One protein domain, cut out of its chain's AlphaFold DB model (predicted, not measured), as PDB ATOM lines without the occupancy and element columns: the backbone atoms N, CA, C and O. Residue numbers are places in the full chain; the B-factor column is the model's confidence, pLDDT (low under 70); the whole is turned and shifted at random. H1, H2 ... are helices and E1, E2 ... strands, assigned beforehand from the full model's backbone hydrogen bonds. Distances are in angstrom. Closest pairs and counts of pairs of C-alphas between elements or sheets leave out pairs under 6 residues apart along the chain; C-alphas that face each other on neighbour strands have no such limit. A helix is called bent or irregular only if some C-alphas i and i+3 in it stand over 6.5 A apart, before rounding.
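Overview. This is residues 21 to 64 and 155 to 220 of the 387 residues of the protein "RES domain-containing protein" of Flavobacterium chilense (UniProt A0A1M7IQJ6). Two pairs of side-by-side helices, H3 with H1 and H4 with H2, make the body, and they are joined where residues 182 to 186, near the last residue of H3, meet residues 200 to 201 of H4 at a steep tilt. Far from the middle, the short strand E1 pairs antiparallel with residues 155 to 156 across a cut, and residues 210 to 220 fold back beyond the end of H4. The printed part has 110 residues and is mostly helix, with four named helices and one named strand in the order H1, H2, E1, H3, H4. It is compact, with a radius of gyration of the C-alphas of 14.6 A and spans of 42 by 34 by 24 A.

Arrangement. Begin with the longest helix, H3, residues 170 to 187. With its residues 174 to 181 alone it only just touches H1, residues 21 to 32, with 3 pairs of C-alphas within 8 A; the closest are those of Leu 27 and Phe 181, 7.3 A apart. H1 and H3 run the same way at a shallow tilt of 3 degrees. With residues 182 to 186 alone, H3 touches H4, residues 195 to 209; the closest C-alphas are those of Ile 185 and Thr 201, 6.2 A apart. These two run opposite ways at a steep tilt of 48 degrees. Residues 199 to 204 of H4 touch residues 49 to 53 of H2, itself residues 42 to 55; the closest C-alphas, of Arg 49 and Leu 199, are 7.2 A apart. H2 and H4 run the same way at a shallow tilt of 32 degrees. H1 and H2 are near each other, while H1 is apart from H4 and H2 from H3. E1, residues 62 to 64, pairs with no named strand and is apart from the four helices. In H1, H2 and H3 every O i to N i+4 pair is within hydrogen-bond range; in H4 it is 8 of 11, and H4 is irregular, with C-alphas 197 and 200 7.6 A apart.

Along the chain. Find C-alpha 170 at (177.854, 204.468, 218.179); from there H3 runs 25.9 A to C-alpha 187 at (184.207, 186.855, 236.066). H1 is 16.4 A long, from C-alpha 21 to C-alpha 32, and H2 19.7 A, from C-alpha 42 to C-alpha 55. E1 follows at residues 62 to 64, 7.1 A long. H4 runs 19.3 A from C-alpha 195 to C-alpha 209 at (173.114, 178.339, 222.752).

Size, cuts and confidence. The two C-alphas farthest apart are those of Lys 168 and Asp 193, at 43.3 A. Residues 65 to 154 are not printed, and C-alphas 64 and 155 are 6.8 A apart across this cut. The links H1 to H2, H2 to E1 and H3 to H4 are short. Residues 155 to 169 hold no named element. The mean pLDDT of the printed part is 92.5, and no printed residue is under 70.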
ATOM      1  N   GLU A  21     174.094 207.098 227.199       97.56
ATOM      2  CA  GLU A  21     173.913 207.410 228.615       97.56
ATOM      3  C   GLU A  21     172.818 206.541 229.239       97.56
ATOM      4  O   GLU A  21     172.936 206.110 230.384       97.56
ATOM      5  N   LYS A  22     171.768 206.226 228.470       98.00
ATOM      6  CA  LYS A  22     170.667 205.364 228.912       98.00
ATOM      7  C   LYS A  22     171.039 203.888 228.928       98.00
ATOM      8  O   LYS A  22     170.579 203.165 229.812       98.00
ATOM      9  N   ILE A  23     171.883 203.452 227.998       97.75
ATOM     10  CA  ILE A  23     172.459 202.102 228.004       97.75
ATOM     11  C   ILE A  23     173.364 201.942 229.229       97.75
ATOM     12  O   ILE A  23     173.195 200.988 229.985       97.75
ATOM     13  N   VAL A  24     174.247 202.910 229.489       98.19
ATOM     14  CA  VAL A  24     175.125 202.932 230.669       98.19
ATOM     15  C   VAL A  24     174.317 202.953 231.971       98.19
ATOM     16  O   VAL A  24     174.604 202.166 232.871       98.19
ATOM     17  N   GLU A  25     173.277 203.788 232.067       98.31
ATOM     18  CA  GLU A  25     172.364 203.838 233.223       98.31
ATOM     19  C   GLU A  25     171.773 202.450 233.524       98.31
ATOM     20  O   GLU A  25     171.809 201.992 234.669       98.31
ATOM     21  N   LYS A  26     171.295 201.739 232.493       98.31
ATOM     22  CA  LYS A  26     170.719 200.397 232.644       98.31
ATOM     23  C   LYS A  26     171.764 199.342 233.023       98.31
ATOM     24  O   LYS A  26     171.509 198.538 233.917       98.31
ATOM     25  N   LEU A  27     172.939 199.354 232.392       98.19
ATOM     26  CA  LEU A  27     174.031 198.438 232.741       98.19
ATOM     27  C   LEU A  27     174.497 198.655 234.188       98.19
ATOM     28  O   LEU A  27     174.717 197.690 234.914       98.19
ATOM     29  N   ASN A  28     174.568 199.905 234.650       98.44
ATOM     30  CA  ASN A  28     174.911 200.225 236.038       98.44
ATOM     31  C   ASN A  28     173.830 199.787 237.030       98.44
ATOM     32  O   ASN A  28     174.157 199.296 238.112       98.44
ATOM     33  N   TYR A  29     172.552 199.890 236.658       98.25
ATOM     34  CA  TYR A  29     171.474 199.282 237.434       98.25
ATOM     35  C   TYR A  29     171.667 197.763 237.563       98.25
ATOM     36  O   TYR A  29     171.633 197.247 238.678       98.25
ATOM     37  N   TYR A  30     171.970 197.051 236.475       98.38
ATOM     38  CA  TYR A  30     172.258 195.613 236.543       98.38
ATOM     39  C   TYR A  30     173.473 195.283 237.412       98.38
ATOM     40  O   TYR A  30     173.397 194.371 238.235       98.38
ATOM     41  N   ARG A  31     174.558 196.058 237.306       98.06
ATOM     42  CA  ARG A  31     175.740 195.917 238.177       98.06
ATOM     43  C   ARG A  31     175.388 196.050 239.657       98.06
ATOM     44  O   ARG A  31     175.933 195.329 240.488       98.06
ATOM     45  N   SER A  32     174.439 196.922 240.002       97.81
ATOM     46  CA  SER A  32     174.003 197.105 241.394       97.81
ATOM     47  C   SER A  32     173.362 195.851 242.019       97.81
ATOM     48  O   SER A  32     173.327 195.738 243.252       97.81
ATOM     49  N   LEU A  33     172.907 194.912 241.177       97.88
ATOM     50  CA  LEU A  33     172.260 193.651 241.550       97.88
ATOM     51  C   LEU A  33     173.236 192.470 241.664       97.88
ATOM     52  O   LEU A  33     172.827 191.387 242.083       97.88
ATOM     53  N   PHE A  34     174.514 192.635 241.308       96.19
ATOM     54  CA  PHE A  34     175.489 191.544 241.371       96.19
ATOM     55  C   PHE A  34     175.585 190.957 242.787       96.19
ATOM     56  O   PHE A  34     175.785 191.679 243.764       96.19
ATOM     57  N   GLY A  35     175.420 189.632 242.886       94.69
ATOM     58  CA  GLY A  35     175.435 188.889 244.151       94.69
ATOM     59  C   GLY A  35     174.192 189.062 245.034       94.69
ATOM     60  O   GLY A  35     174.196 188.579 246.162       94.69
ATOM     61  N   LYS A  36     173.148 189.757 244.560       97.12
ATOM     62  CA  LYS A  36     171.916 190.053 245.320       97.12
ATOM     63  C   LYS A  36     170.655 189.468 244.680       97.12
ATOM     64  O   LYS A  36     169.562 189.655 245.201       97.12
ATOM     65  N   ILE A  37     170.779 188.784 243.544       97.69
ATOM     66  CA  ILE A  37     169.636 188.287 242.763       97.69
ATOM     67  C   ILE A  37     168.938 187.151 243.512       97.69
ATOM     68  O   ILE A  37     167.719 187.014 243.449       97.69
ATOM     69  N   GLN A  38     169.702 186.345 244.249       97.75
ATOM     70  CA  GLN A  38     169.163 185.280 245.090       97.75
ATOM     71  C   GLN A  38     168.224 185.777 246.195       97.75
ATOM     72  O   GLN A  38     167.356 185.009 246.609       97.75
ATOM     73  N   ASP A  39     168.369 187.028 246.630       97.81
ATOM     74  CA  ASP A  39     167.571 187.607 247.717       97.81
ATOM     75  C   ASP A  39     166.291 188.298 247.212       97.81
ATOM     76  O   ASP A  39     165.485 188.762 248.016       97.81
ATOM     77  N   LEU A  40     166.094 188.366 245.890       98.31
ATOM     78  CA  LEU A  40     164.869 188.888 245.288       98.31
ATOM     79  C   LEU A  40     163.689 187.950 245.548       98.31
ATOM     80  O   LEU A  40     163.828 186.720 245.535       98.31
ATOM     81  N   THR A  41     162.503 188.538 245.691       98.38
ATOM     82  CA  THR A  41     161.250 187.779 245.638       98.38
ATOM     83  C   THR A  41     161.090 187.101 244.274       98.38
ATOM     84  O   THR A  41     161.694 187.508 243.281       98.38
ATOM     85  N   ASP A  42     160.262 186.059 244.195       98.12
ATOM     86  CA  ASP A  42     160.037 185.340 242.933       98.12
ATOM     87  C   ASP A  42     159.470 186.252 241.832       98.12
ATOM     88  O   ASP A  42     159.855 186.135 240.669       98.12
ATOM     89  N   GLU A  43     158.609 187.204 242.199       98.31
ATOM     90  CA  GLU A  43     158.065 188.194 241.269       98.31
ATOM     91  C   GLU A  43     159.154 189.146 240.751       98.31
ATOM     92  O   GLU A  43     159.276 189.351 239.544       98.31
ATOM     93  N   GLU A  44     159.988 189.694 241.639       98.44
ATOM     94  CA  GLU A  44     161.115 190.553 241.249       98.44
ATOM     95  C   GLU A  44     162.126 189.805 240.376       98.44
ATOM     96  O   GLU A  44     162.633 190.362 239.400       98.44
ATOM     97  N   PHE A  45     162.391 188.539 240.697       98.12
ATOM     98  CA  PHE A  45     163.281 187.679 239.931       98.12
ATOM     99  C   PHE A  45     162.767 187.457 238.504       98.12
ATOM    100  O   PHE A  45     163.514 187.653 237.542       98.12
ATOM    101  N   GLU A  46     161.493 187.093 238.338       98.00
ATOM    102  CA  GLU A  46     160.906 186.896 237.006       98.00
ATOM    103  C   GLU A  46     160.786 188.216 236.232       98.00
ATOM    104  O   GLU A  46     161.035 188.250 235.023       98.00
ATOM    105  N   ASN A  47     160.494 189.327 236.910       98.12
ATOM    106  CA  ASN A  47     160.513 190.654 236.296       98.12
ATOM    107  C   ASN A  47     161.909 191.009 235.769       98.12
ATOM    108  O   ASN A  47     162.040 191.415 234.612       98.12
ATOM    109  N   LEU A  48     162.957 190.790 236.568       98.25
ATOM    110  CA  LEU A  48     164.344 191.010 236.158       98.25
ATOM    111  C   LEU A  48     164.746 190.093 234.997       98.25
ATOM    112  O   LEU A  48     165.375 190.537 234.040       98.25
ATOM    113  N   ARG A  49     164.362 188.816 235.038       97.12
ATOM    114  CA  ARG A  49     164.634 187.863 233.954       97.12
ATOM    115  C   ARG A  49     163.997 188.297 232.631       97.12
ATOM    116  O   ARG A  49     164.646 188.240 231.580       97.12
ATOM    117  N   ASN A  50     162.745 188.748 232.676       96.19
ATOM    118  CA  ASN A  50     162.036 189.270 231.510       96.19
ATOM    119  C   ASN A  50     162.687 190.554 230.979       96.19
ATOM    120  O   ASN A  50     162.824 190.721 229.767       96.19
ATOM    121  N   ASP A  51     163.117 191.436 231.876       97.19
ATOM    122  CA  ASP A  51     163.826 192.675 231.553       97.19
ATOM    123  C   ASP A  51     165.178 192.401 230.867       97.19
ATOM    124  O   ASP A  51     165.444 192.942 229.794       97.19
ATOM    125  N   ILE A  52     165.979 191.462 231.386       96.00
ATOM    126  CA  ILE A  52     167.239 191.009 230.767       96.00
ATOM    127  C   ILE A  52     166.999 190.483 229.347       96.00
ATOM    128  O   ILE A  52     167.704 190.876 228.414       96.00
ATOM    129  N   SER A  53     165.990 189.625 229.177       91.81
ATOM    130  CA  SER A  53     165.670 188.986 227.891       91.81
ATOM    131  C   SER A  53     165.244 189.998 226.820       91.81
ATOM    132  O   SER A  53     165.473 189.783 225.631       91.81
ATOM    133  N   LYS A  54     164.632 191.118 227.229       92.81
ATOM    134  CA  LYS A  54     164.279 192.231 226.333       92.81
ATOM    135  C   LYS A  54     165.456 193.165 226.073       92.81
ATOM    136  O   LYS A  54     165.565 193.700 224.973       92.81
ATOM    137  N   PHE A  55     166.326 193.358 227.063       95.25
ATOM    138  CA  PHE A  55     167.382 194.356 226.991       95.25
ATOM    139  C   PHE A  55     168.470 194.012 225.972       95.25
ATOM    140  O   PHE A  55     168.809 194.844 225.124       95.25
ATOM    141  N   PHE A  56     169.004 192.788 226.029       92.62
ATOM    142  CA  PHE A  56     170.142 192.350 225.209       92.62
ATOM    143  C   PHE A  56     169.726 191.937 223.786       92.62
ATOM    144  O   PHE A  56     169.856 190.778 223.381       92.62
ATOM    145  N   THR A  57     169.256 192.911 223.001       86.88
ATOM    146  CA  THR A  57     168.882 192.718 221.587       86.88
ATOM    147  C   THR A  57     170.081 192.537 220.655       86.88
ATOM    148  O   THR A  57     169.940 191.941 219.590       86.88
ATOM    149  N   LEU A  58     171.269 193.001 221.054       85.50
ATOM    150  CA  LEU A  58     172.516 192.807 220.314       85.50
ATOM    151  C   LEU A  58     173.303 191.623 220.877       85.50
ATOM    152  O   LEU A  58     173.582 191.553 222.075       85.50
ATOM    153  N   LYS A  59     173.709 190.704 219.997       77.88
ATOM    154  CA  LYS A  59     174.593 189.585 220.337       77.88
ATOM    155  C   LYS A  59     176.038 190.035 220.128       77.88
ATOM    156  O   LYS A  59     176.574 189.961 219.028       77.88
ATOM    157  N   VAL A  60     176.634 190.572 221.188       77.69
ATOM    158  CA  VAL A  60     178.009 191.083 221.184       77.69
ATOM    159  C   VAL A  60     178.977 189.995 221.611       77.69
ATOM    160  O   VAL A  60     178.787 189.386 222.655       77.69
ATOM    161  N   GLY A  61     180.026 189.782 220.822       76.75
ATOM    162  CA  GLY A  61     181.182 188.975 221.194       76.75
ATOM    163  C   GLY A  61     181.906 188.412 219.981       76.75
ATOM    164  O   GLY A  61     181.479 188.579 218.839       76.75
ATOM    165  N   SER A  62     183.043 187.774 220.235       86.62
ATOM    166  CA  SER A  62     183.822 187.104 219.196       86.62
ATOM    167  C   SER A  62     183.326 185.673 219.001       86.62
ATOM    168  O   SER A  62     182.767 185.070 219.918       86.62
ATOM    169  N   ASN A  63     183.555 185.108 217.820       91.31
ATOM    170  CA  ASN A  63     183.256 183.715 217.526       91.31
ATOM    171  C   ASN A  63     184.465 182.987 216.931       91.31
ATOM    172  O   ASN A  63     185.403 183.601 216.426       91.31
ATOM    173  N   THR A  64     184.443 181.659 217.012       92.94
ATOM    174  CA  THR A  64     185.401 180.779 216.337       92.94
ATOM    175  C   THR A  64     184.705 179.503 215.891       92.94
ATOM    176  O   THR A  64     183.834 178.992 216.594       92.94
ATOM    177  N   PHE A 155     180.841 180.754 220.743       94.69
ATOM    178  CA  PHE A 155     180.867 182.122 221.245       94.69
ATOM    179  C   PHE A 155     182.013 182.281 222.249       94.69
ATOM    180  O   PHE A 155     182.187 181.434 223.124       94.69
ATOM    181  N   ILE A 156     182.799 183.349 222.138       93.44
ATOM    182  CA  ILE A 156     183.961 183.598 222.995       93.44
ATOM    183  C   ILE A 156     183.674 184.778 223.916       93.44
ATOM    184  O   ILE A 156     183.572 185.925 223.474       93.44
ATOM    185  N   VAL A 157     183.651 184.499 225.215       91.75
ATOM    186  CA  VAL A 157     183.740 185.527 226.252       91.75
ATOM    187  C   VAL A 157     185.206 185.902 226.411       91.75
ATOM    188  O   VAL A 157     186.042 185.055 226.739       91.75
ATOM    189  N   LYS A 158     185.548 187.167 226.160       86.06
ATOM    190  CA  LYS A 158     186.938 187.613 226.258       86.06
ATOM    191  C   LYS A 158     187.454 187.511 227.692       86.06
ATOM    192  O   LYS A 158     186.754 187.788 228.659       86.06
ATOM    193  N   LYS A 159     188.727 187.133 227.806       81.56
ATOM    194  CA  LYS A 159     189.460 187.075 229.075       81.56
ATOM    195  C   LYS A 159     189.783 188.473 229.620       81.56
ATOM    196  O   LYS A 159     189.788 188.698 230.832       81.56
ATOM    197  N   GLU A 160     190.094 189.387 228.710       83.25
ATOM    198  CA  GLU A 160     190.560 190.737 228.999       83.25
ATOM    199  C   GLU A 160     189.799 191.739 228.139       83.25
ATOM    200  O   GLU A 160     189.451 191.451 226.991       83.25
ATOM    201  N   LEU A 161     189.564 192.917 228.713       84.31
ATOM    202  CA  LEU A 161     188.937 194.036 228.027       84.31
ATOM    203  C   LEU A 161     189.832 194.538 226.895       84.31
ATOM    204  O   LEU A 161     191.062 194.574 227.017       84.31
ATOM    205  N   THR A 162     189.209 194.984 225.807       85.62
ATOM    206  CA  THR A 162     189.932 195.678 224.739       85.62
ATOM    207  C   THR A 162     190.507 196.985 225.293       85.62
ATOM    208  O   THR A 162     189.767 197.892 225.670       85.62
ATOM    209  N   LYS A 163     191.838 197.096 225.362       87.50
ATOM    210  CA  LYS A 163     192.514 198.325 225.806       87.50
ATOM    211  C   LYS A 163     192.469 199.367 224.692       87.50
ATOM    212  O   LYS A 163     192.850 199.056 223.568       87.50
ATOM    213  N   ASN A 164     192.074 200.596 225.026       86.25
ATOM    214  CA  ASN A 164     191.997 201.732 224.098       86.25
ATOM    215  C   ASN A 164     191.219 201.401 222.808       86.25
ATOM    216  O   ASN A 164     191.798 201.419 221.719       86.25
ATOM    217  N   PRO A 165     189.924 201.055 222.918       88.62
ATOM    218  CA  PRO A 165     189.123 200.676 221.764       88.62
ATOM    219  C   PRO A 165     189.038 201.804 220.727       88.62
ATOM    220  O   PRO A 165     188.798 202.963 221.061       88.62
ATOM    221  N   GLU A 166     189.175 201.460 219.447       91.06
ATOM    222  CA  GLU A 166     188.985 202.412 218.351       91.06
ATOM    223  C   GLU A 166     187.479 202.584 218.059       91.06
ATOM    224  O   GLU A 166     186.856 201.805 217.324       91.06
ATOM    225  N   ILE A 167     186.866 203.596 218.675       92.38
ATOM    226  CA  ILE A 167     185.434 203.890 218.532       92.38
ATOM    227  C   ILE A 167     185.211 204.699 217.249       92.38
ATOM    228  O   ILE A 167     185.511 205.887 217.180       92.38
ATOM    229  N   LYS A 168     184.671 204.038 216.218       94.19
ATOM    230  CA  LYS A 168     184.359 204.647 214.906       94.19
ATOM    231  C   LYS A 168     182.879 204.966 214.728       94.19
ATOM    232  O   LYS A 168     182.501 205.643 213.779       94.19
ATOM    233  N   SER A 169     182.032 204.425 215.597       93.44
ATOM    234  CA  SER A 169     180.582 204.539 215.506       93.44
ATOM    235  C   SER A 169     179.939 204.317 216.870       93.44
ATOM    236  O   SER A 169     180.528 203.699 217.759       93.44
ATOM    237  N   LYS A 170     178.680 204.744 216.999       93.06
ATOM    238  CA  LYS A 170     177.854 204.468 218.179       93.06
ATOM    239  C   LYS A 170     177.702 202.962 218.442       93.06
ATOM    240  O   LYS A 170     177.670 202.530 219.586       93.06
ATOM    241  N   LEU A 171     177.656 202.147 217.384       92.25
ATOM    242  CA  LEU A 171     177.592 200.691 217.508       92.25
ATOM    243  C   LEU A 171     178.884 200.105 218.093       92.25
ATOM    244  O   LEU A 171     178.803 199.196 218.913       92.25
ATOM    245  N   HIS A 172     180.057 200.634 217.719       92.56
ATOM    246  CA  HIS A 172     181.324 200.230 218.344       92.56
ATOM    247  C   HIS A 172     181.341 200.578 219.833       92.56
ATOM    248  O   HIS A 172     181.763 199.763 220.643       92.56
ATOM    249  N   GLU A 173     180.856 201.759 220.207       94.50
ATOM    250  CA  GLU A 173     180.779 202.160 221.613       94.50
ATOM    251  C   GLU A 173     179.882 201.214 222.426       94.50
ATOM    252  O   GLU A 173     180.310 200.680 223.448       94.50
ATOM    253  N   VAL A 174     178.681 200.904 221.922       94.62
ATOM    254  CA  VAL A 174     177.782 199.919 222.550       94.62
ATOM    255  C   VAL A 174     178.414 198.526 222.603       94.62
ATOM    256  O   VAL A 174     178.274 197.841 223.615       94.62
ATOM    257  N   TYR A 175     179.128 198.106 221.553       93.00
ATOM    258  CA  TYR A 175     179.864 196.840 221.543       93.00
ATOM    259  C   TYR A 175     180.842 196.766 222.723       93.00
ATOM    260  O   TYR A 175     180.822 195.783 223.458       93.00
ATOM    261  N   TYR A 176     181.654 197.801 222.955       93.19
ATOM    262  CA  TYR A 176     182.645 197.775 224.035       93.19
ATOM    263  C   TYR A 176     182.012 197.861 225.431       93.19
ATOM    264  O   TYR A 176     182.487 197.189 226.342       93.19
ATOM    265  N   LEU A 177     180.900 198.589 225.590       94.88
ATOM    266  CA  LEU A 177     180.127 198.600 226.842       94.88
ATOM    267  C   LEU A 177     179.552 197.217 227.181       94.88
ATOM    268  O   LEU A 177     179.555 196.795 228.338       94.88
ATOM    269  N   LEU A 178     179.047 196.502 226.174       94.56
ATOM    270  CA  LEU A 178     178.515 195.153 226.351       94.56
ATOM    271  C   LEU A 178     179.620 194.118 226.559       94.56
ATOM    272  O   LEU A 178     179.453 193.218 227.377       94.56
ATOM    273  N   GLU A 179     180.743 194.252 225.856       92.31
ATOM    274  CA  GLU A 179     181.934 193.429 226.067       92.31
ATOM    275  C   GLU A 179     182.439 193.540 227.510       92.31
ATOM    276  O   GLU A 179     182.698 192.514 228.138       92.31
ATOM    277  N   GLU A 180     182.516 194.760 228.049       92.69
ATOM    278  CA  GLU A 180     182.881 195.005 229.445       92.69
ATOM    279  C   GLU A 180     181.891 194.354 230.411       92.69
ATOM    280  O   GLU A 180     182.289 193.570 231.272       92.69
ATOM    281  N   PHE A 181     180.592 194.598 230.223       94.94
ATOM    282  CA  PHE A 181     179.567 193.991 231.067       94.94
ATOM    283  C   PHE A 181     179.615 192.454 231.022       94.94
ATOM    284  O   PHE A 181     179.459 191.802 232.054       94.94
ATOM    285  N   PHE A 182     179.849 191.856 229.848       93.56
ATOM    286  CA  PHE A 182     179.952 190.402 229.693       93.56
ATOM    287  C   PHE A 182     181.188 189.860 230.409       93.56
ATOM    288  O   PHE A 182     181.095 188.858 231.114       93.56
ATOM    289  N   GLU A 183     182.333 190.521 230.286       91.25
ATOM    290  CA  GLU A 183     183.533 190.138 231.027       91.25
ATOM    291  C   GLU A 183     183.273 190.140 232.541       91.25
ATOM    292  O   GLU A 183     183.531 189.135 233.207       91.25
ATOM    293  N   GLU A 184     182.669 191.209 233.070       93.12
ATOM    294  CA  GLU A 184     182.343 191.334 234.493       93.12
ATOM    295  C   GLU A 184     181.465 190.179 234.988       93.12
ATOM    296  O   GLU A 184     181.852 189.472 235.924       93.12
ATOM    297  N   ILE A 185     180.307 189.939 234.354       94.38
ATOM    298  CA  ILE A 185     179.358 188.912 234.817       94.38
ATOM    299  C   ILE A 185     179.961 187.503 234.736       94.38
ATOM    300  O   ILE A 185     179.750 186.681 235.632       94.38
ATOM    301  N   TYR A 186     180.761 187.208 233.704       93.19
ATOM    302  CA  TYR A 186     181.420 185.907 233.572       93.19
ATOM    303  C   TYR A 186     182.611 185.752 234.517       93.19
ATOM    304  O   TYR A 186     182.976 184.613 234.811       93.19
ATOM    305  N   SER A 187     183.152 186.846 235.050       90.94
ATOM    306  CA  SER A 187     184.207 186.855 236.066       90.94
ATOM    307  C   SER A 187     183.685 186.829 237.508       90.94
ATOM    308  O   SER A 187     184.469 186.600 238.435       90.94
ATOM    309  N   LEU A 188     182.373 186.989 237.730       91.44
ATOM    310  CA  LEU A 188     181.792 186.931 239.073       91.44
ATOM    311  C   LEU A 188     182.009 185.559 239.730       91.44
ATOM    312  O   LEU A 188     181.712 184.490 239.167       91.44
ATOM    313  N   ARG A 189     182.498 185.605 240.974       90.75
ATOM    314  CA  ARG A 189     182.522 184.468 241.896       90.75
ATOM    315  C   ARG A 189     181.155 184.362 242.553       90.75
ATOM    316  O   ARG A 189     180.820 185.159 243.417       90.75
ATOM    317  N   ILE A 190     180.388 183.373 242.119       91.31
ATOM    318  CA  ILE A 190     179.060 183.084 242.647       91.31
ATOM    319  C   ILE A 190     179.157 181.842 243.525       91.31
ATOM    320  O   ILE A 190     179.851 180.879 243.180       91.31
ATOM    321  N   SER A 191     178.501 181.894 244.679       90.69
ATOM    322  CA  SER A 191     178.462 180.778 245.615       90.69
ATOM    323  C   SER A 191     177.485 179.696 245.145       90.69
ATOM    324  O   SER A 191     176.465 179.990 244.522       90.69
ATOM    325  N   ARG A 192     177.790 178.423 245.438       86.31
ATOM    326  CA  ARG A 192     176.985 177.269 244.980       86.31
ATOM    327  C   ARG A 192     175.579 177.237 245.596       86.31
ATOM    328  O   ARG A 192     174.673 176.680 244.986       86.31
ATOM    329  N   ASP A 193     175.399 177.834 246.768       93.88
ATOM    330  CA  ASP A 193     174.122 177.984 247.479       93.88
ATOM    331  C   ASP A 193     173.276 179.171 246.979       93.88
ATOM    332  O   ASP A 193     172.138 179.334 247.412       93.88
ATOM    333  N   ARG A 194     173.794 179.971 246.034       96.06
ATOM    334  CA  ARG A 194     173.110 181.142 245.463       96.06
ATOM    335  C   ARG A 194     172.934 181.037 243.940       96.06
ATOM    336  O   ARG A 194     173.403 181.902 243.198       96.06
ATOM    337  N   PRO A 195     172.276 179.982 243.425       95.38
ATOM    338  CA  PRO A 195     172.188 179.725 241.988       95.38
ATOM    339  C   PRO A 195     171.513 180.854 241.193       95.38
ATOM    340  O   PRO A 195     171.871 181.066 240.036       95.38
ATOM    341  N   ARG A 196     170.582 181.619 241.783       97.19
ATOM    342  CA  ARG A 196     169.924 182.752 241.101       97.19
ATOM    343  C   ARG A 196     170.894 183.878 240.744       97.19
ATOM    344  O   ARG A 196     170.644 184.595 239.780       97.19
ATOM    345  N   ASP A 197     172.025 184.004 241.439       97.50
ATOM    346  CA  ASP A 197     173.046 185.008 241.112       97.50
ATOM    347  C   ASP A 197     173.713 184.748 239.746       97.50
ATOM    348  O   ASP A 197     174.316 185.657 239.175       97.50
ATOM    349  N   TYR A 198     173.545 183.555 239.159       97.25
ATOM    350  CA  TYR A 198     173.956 183.267 237.779       97.25
ATOM    351  C   TYR A 198     173.017 183.838 236.707       97.25
ATOM    352  O   TYR A 198     173.339 183.694 235.526       97.25
ATOM    353  N   LEU A 199     171.891 184.473 237.067       97.75
ATOM    354  CA  LEU A 199     170.829 184.871 236.131       97.75
ATOM    355  C   LEU A 199     171.354 185.565 234.868       97.75
ATOM    356  O   LEU A 199     171.024 185.126 233.769       97.75
ATOM    357  N   PHE A 200     172.202 186.593 235.000       97.06
ATOM    358  CA  PHE A 200     172.749 187.309 233.841       97.06
ATOM    359  C   PHE A 200     173.533 186.378 232.911       97.06
ATOM    360  O   PHE A 200     173.216 186.276 231.727       97.06
ATOM    361  N   THR A 201     174.527 185.659 233.441       96.25
ATOM    362  CA  THR A 201     175.365 184.756 232.636       96.25
ATOM    363  C   THR A 201     174.554 183.614 232.034       96.25
ATOM    364  O   THR A 201     174.686 183.332 230.844       96.25
ATOM    365  N   GLY A 202     173.664 183.002 232.821       96.88
ATOM    366  CA  GLY A 202     172.851 181.869 232.404       96.88
ATOM    367  C   GLY A 202     171.849 182.255 231.322       96.88
ATOM    368  O   GLY A 202     171.758 181.554 230.317       96.88
ATOM    369  N   GLN A 203     171.147 183.384 231.474       95.81
ATOM    370  CA  GLN A 203     170.170 183.858 230.490       95.81
ATOM    371  C   GLN A 203     170.851 184.300 229.190       95.81
ATOM    372  O   GLN A 203     170.451 183.857 228.115       95.81
ATOM    373  N   ILE A 204     171.923 185.097 229.270       94.50
ATOM    374  CA  ILE A 204     172.660 185.534 228.075       94.50
ATOM    375  C   ILE A 204     173.217 184.321 227.326       94.50
ATOM    376  O   ILE A 204     173.071 184.239 226.111       94.50
ATOM    377  N   SER A 205     173.798 183.353 228.037       95.56
ATOM    378  CA  SER A 205     174.285 182.103 227.439       95.56
ATOM    379  C   SER A 205     173.177 181.273 226.811       95.56
ATOM    380  O   SER A 205     173.341 180.751 225.709       95.56
ATOM    381  N   SER A 206     172.042 181.162 227.504       94.88
ATOM    382  CA  SER A 206     170.856 180.462 227.024       94.88
ATOM    383  C   SER A 206     170.412 181.020 225.676       94.88
ATOM    384  O   SER A 206     170.198 180.258 224.736       94.88
ATOM    385  N   ASP A 207     170.342 182.343 225.548       91.19
ATOM    386  CA  ASP A 207     169.908 182.983 224.309       91.19
ATOM    387  C   ASP A 207     170.893 182.779 223.146       91.19
ATOM    388  O   ASP A 207     170.496 182.916 221.988       91.19
ATOM    389  N   GLN A 208     172.167 182.491 223.435       91.19
ATOM    390  CA  GLN A 208     173.191 182.180 222.429       91.19
ATOM    391  C   GLN A 208     173.137 180.704 222.009       91.19
ATOM    392  O   GLN A 208     173.158 180.395 220.820       91.19
ATOM    393  N   LEU A 209     173.062 179.789 222.981       93.50
ATOM    394  CA  LEU A 209     173.114 178.339 222.752       93.50
ATOM    395  C   LEU A 209     171.781 177.767 222.256       93.50
ATOM    396  O   LEU A 209     171.750 176.857 221.426       93.50
ATOM    397  N   PHE A 210     170.666 178.284 222.765       91.75
ATOM    398  CA  PHE A 210     169.322 177.753 222.534       91.75
ATOM    399  C   PHE A 210     168.454 178.729 221.737       91.75
ATOM    400  O   PHE A 210     167.240 178.793 221.933       91.75
ATOM    401  N   TYR A 211     169.071 179.486 220.822       86.62
ATOM    402  CA  TYR A 211     168.340 180.389 219.939       86.62
ATOM    403  C   TYR A 211     167.268 179.610 219.145       86.62
ATOM    404  O   TYR A 211     167.591 178.596 218.516       86.62
ATOM    405  N   PRO A 212     165.990 180.039 219.168       78.00
ATOM    406  CA  PRO A 212     164.874 179.229 218.671       78.00
ATOM    407  C   PRO A 212     164.862 179.076 217.147       78.00
ATOM    408  O   PRO A 212     164.262 178.137 216.624       78.00
ATOM    409  N   VAL A 213     165.515 179.986 216.420       78.94
ATOM    410  CA  VAL A 213     165.647 179.890 214.966       78.94
ATOM    411  C   VAL A 213     166.892 179.073 214.660       78.94
ATOM    412  O   VAL A 213     168.002 179.479 214.989       78.94
ATOM    413  N   VAL A 214     166.712 177.912 214.033       72.56
ATOM    414  CA  VAL A 214     167.834 177.064 213.627       72.56
ATOM    415  C   VAL A 214     168.581 177.733 212.483       72.56
ATOM    416  O   VAL A 214     168.003 178.036 211.442       72.56
ATOM    417  N   SER A 215     169.874 177.939 212.687       79.19
ATOM    418  CA  SER A 215     170.797 178.462 211.691       79.19
ATOM    419  C   SER A 215     172.139 177.759 211.844       79.19
ATOM    420  O   SER A 215     172.526 177.401 212.957       79.19
ATOM    421  N   GLU A 216     172.881 177.609 210.747       74.25
ATOM    422  CA  GLU A 216     174.290 177.183 210.790       74.25
ATOM    423  C   GLU A 216     175.171 178.180 211.563       74.25
ATOM    424  O   GLU A 216     176.277 177.849 211.981       74.25
ATOM    425  N   LEU A 217     174.662 179.399 211.781       81.25
ATOM    426  CA  LEU A 217     175.301 180.443 212.579       81.25
ATOM    427  C   LEU A 217     174.984 180.348 214.078       81.25
ATOM    428  O   LEU A 217     175.521 181.144 214.847       81.25
ATOM    429  N   ASN A 218     174.131 179.414 214.509       87.62
ATOM    430  CA  ASN A 218     173.866 179.221 215.933       87.62
ATOM    431  C   ASN A 218     175.125 178.725 216.640       87.62
ATOM    432  O   ASN A 218     175.933 177.992 216.065       87.62
ATOM    433  N   PHE A 219     175.284 179.119 217.899       94.00
ATOM    434  CA  PHE A 219     176.402 178.660 218.701       94.00
ATOM    435  C   PHE A 219     176.121 177.270 219.271       94.00
ATOM    436  O   PHE A 219     175.086 177.013 219.886       94.00
ATOM    437  N   ASP A 220     177.084 176.379 219.087       95.00
ATOM    438  CA  ASP A 220     177.104 175.041 219.667       95.00
ATOM    439  C   ASP A 220     177.685 175.063 221.088       95.00
ATOM    440  O   ASP A 220     177.329 174.233 221.933       95.00
TER     441      ASP A 220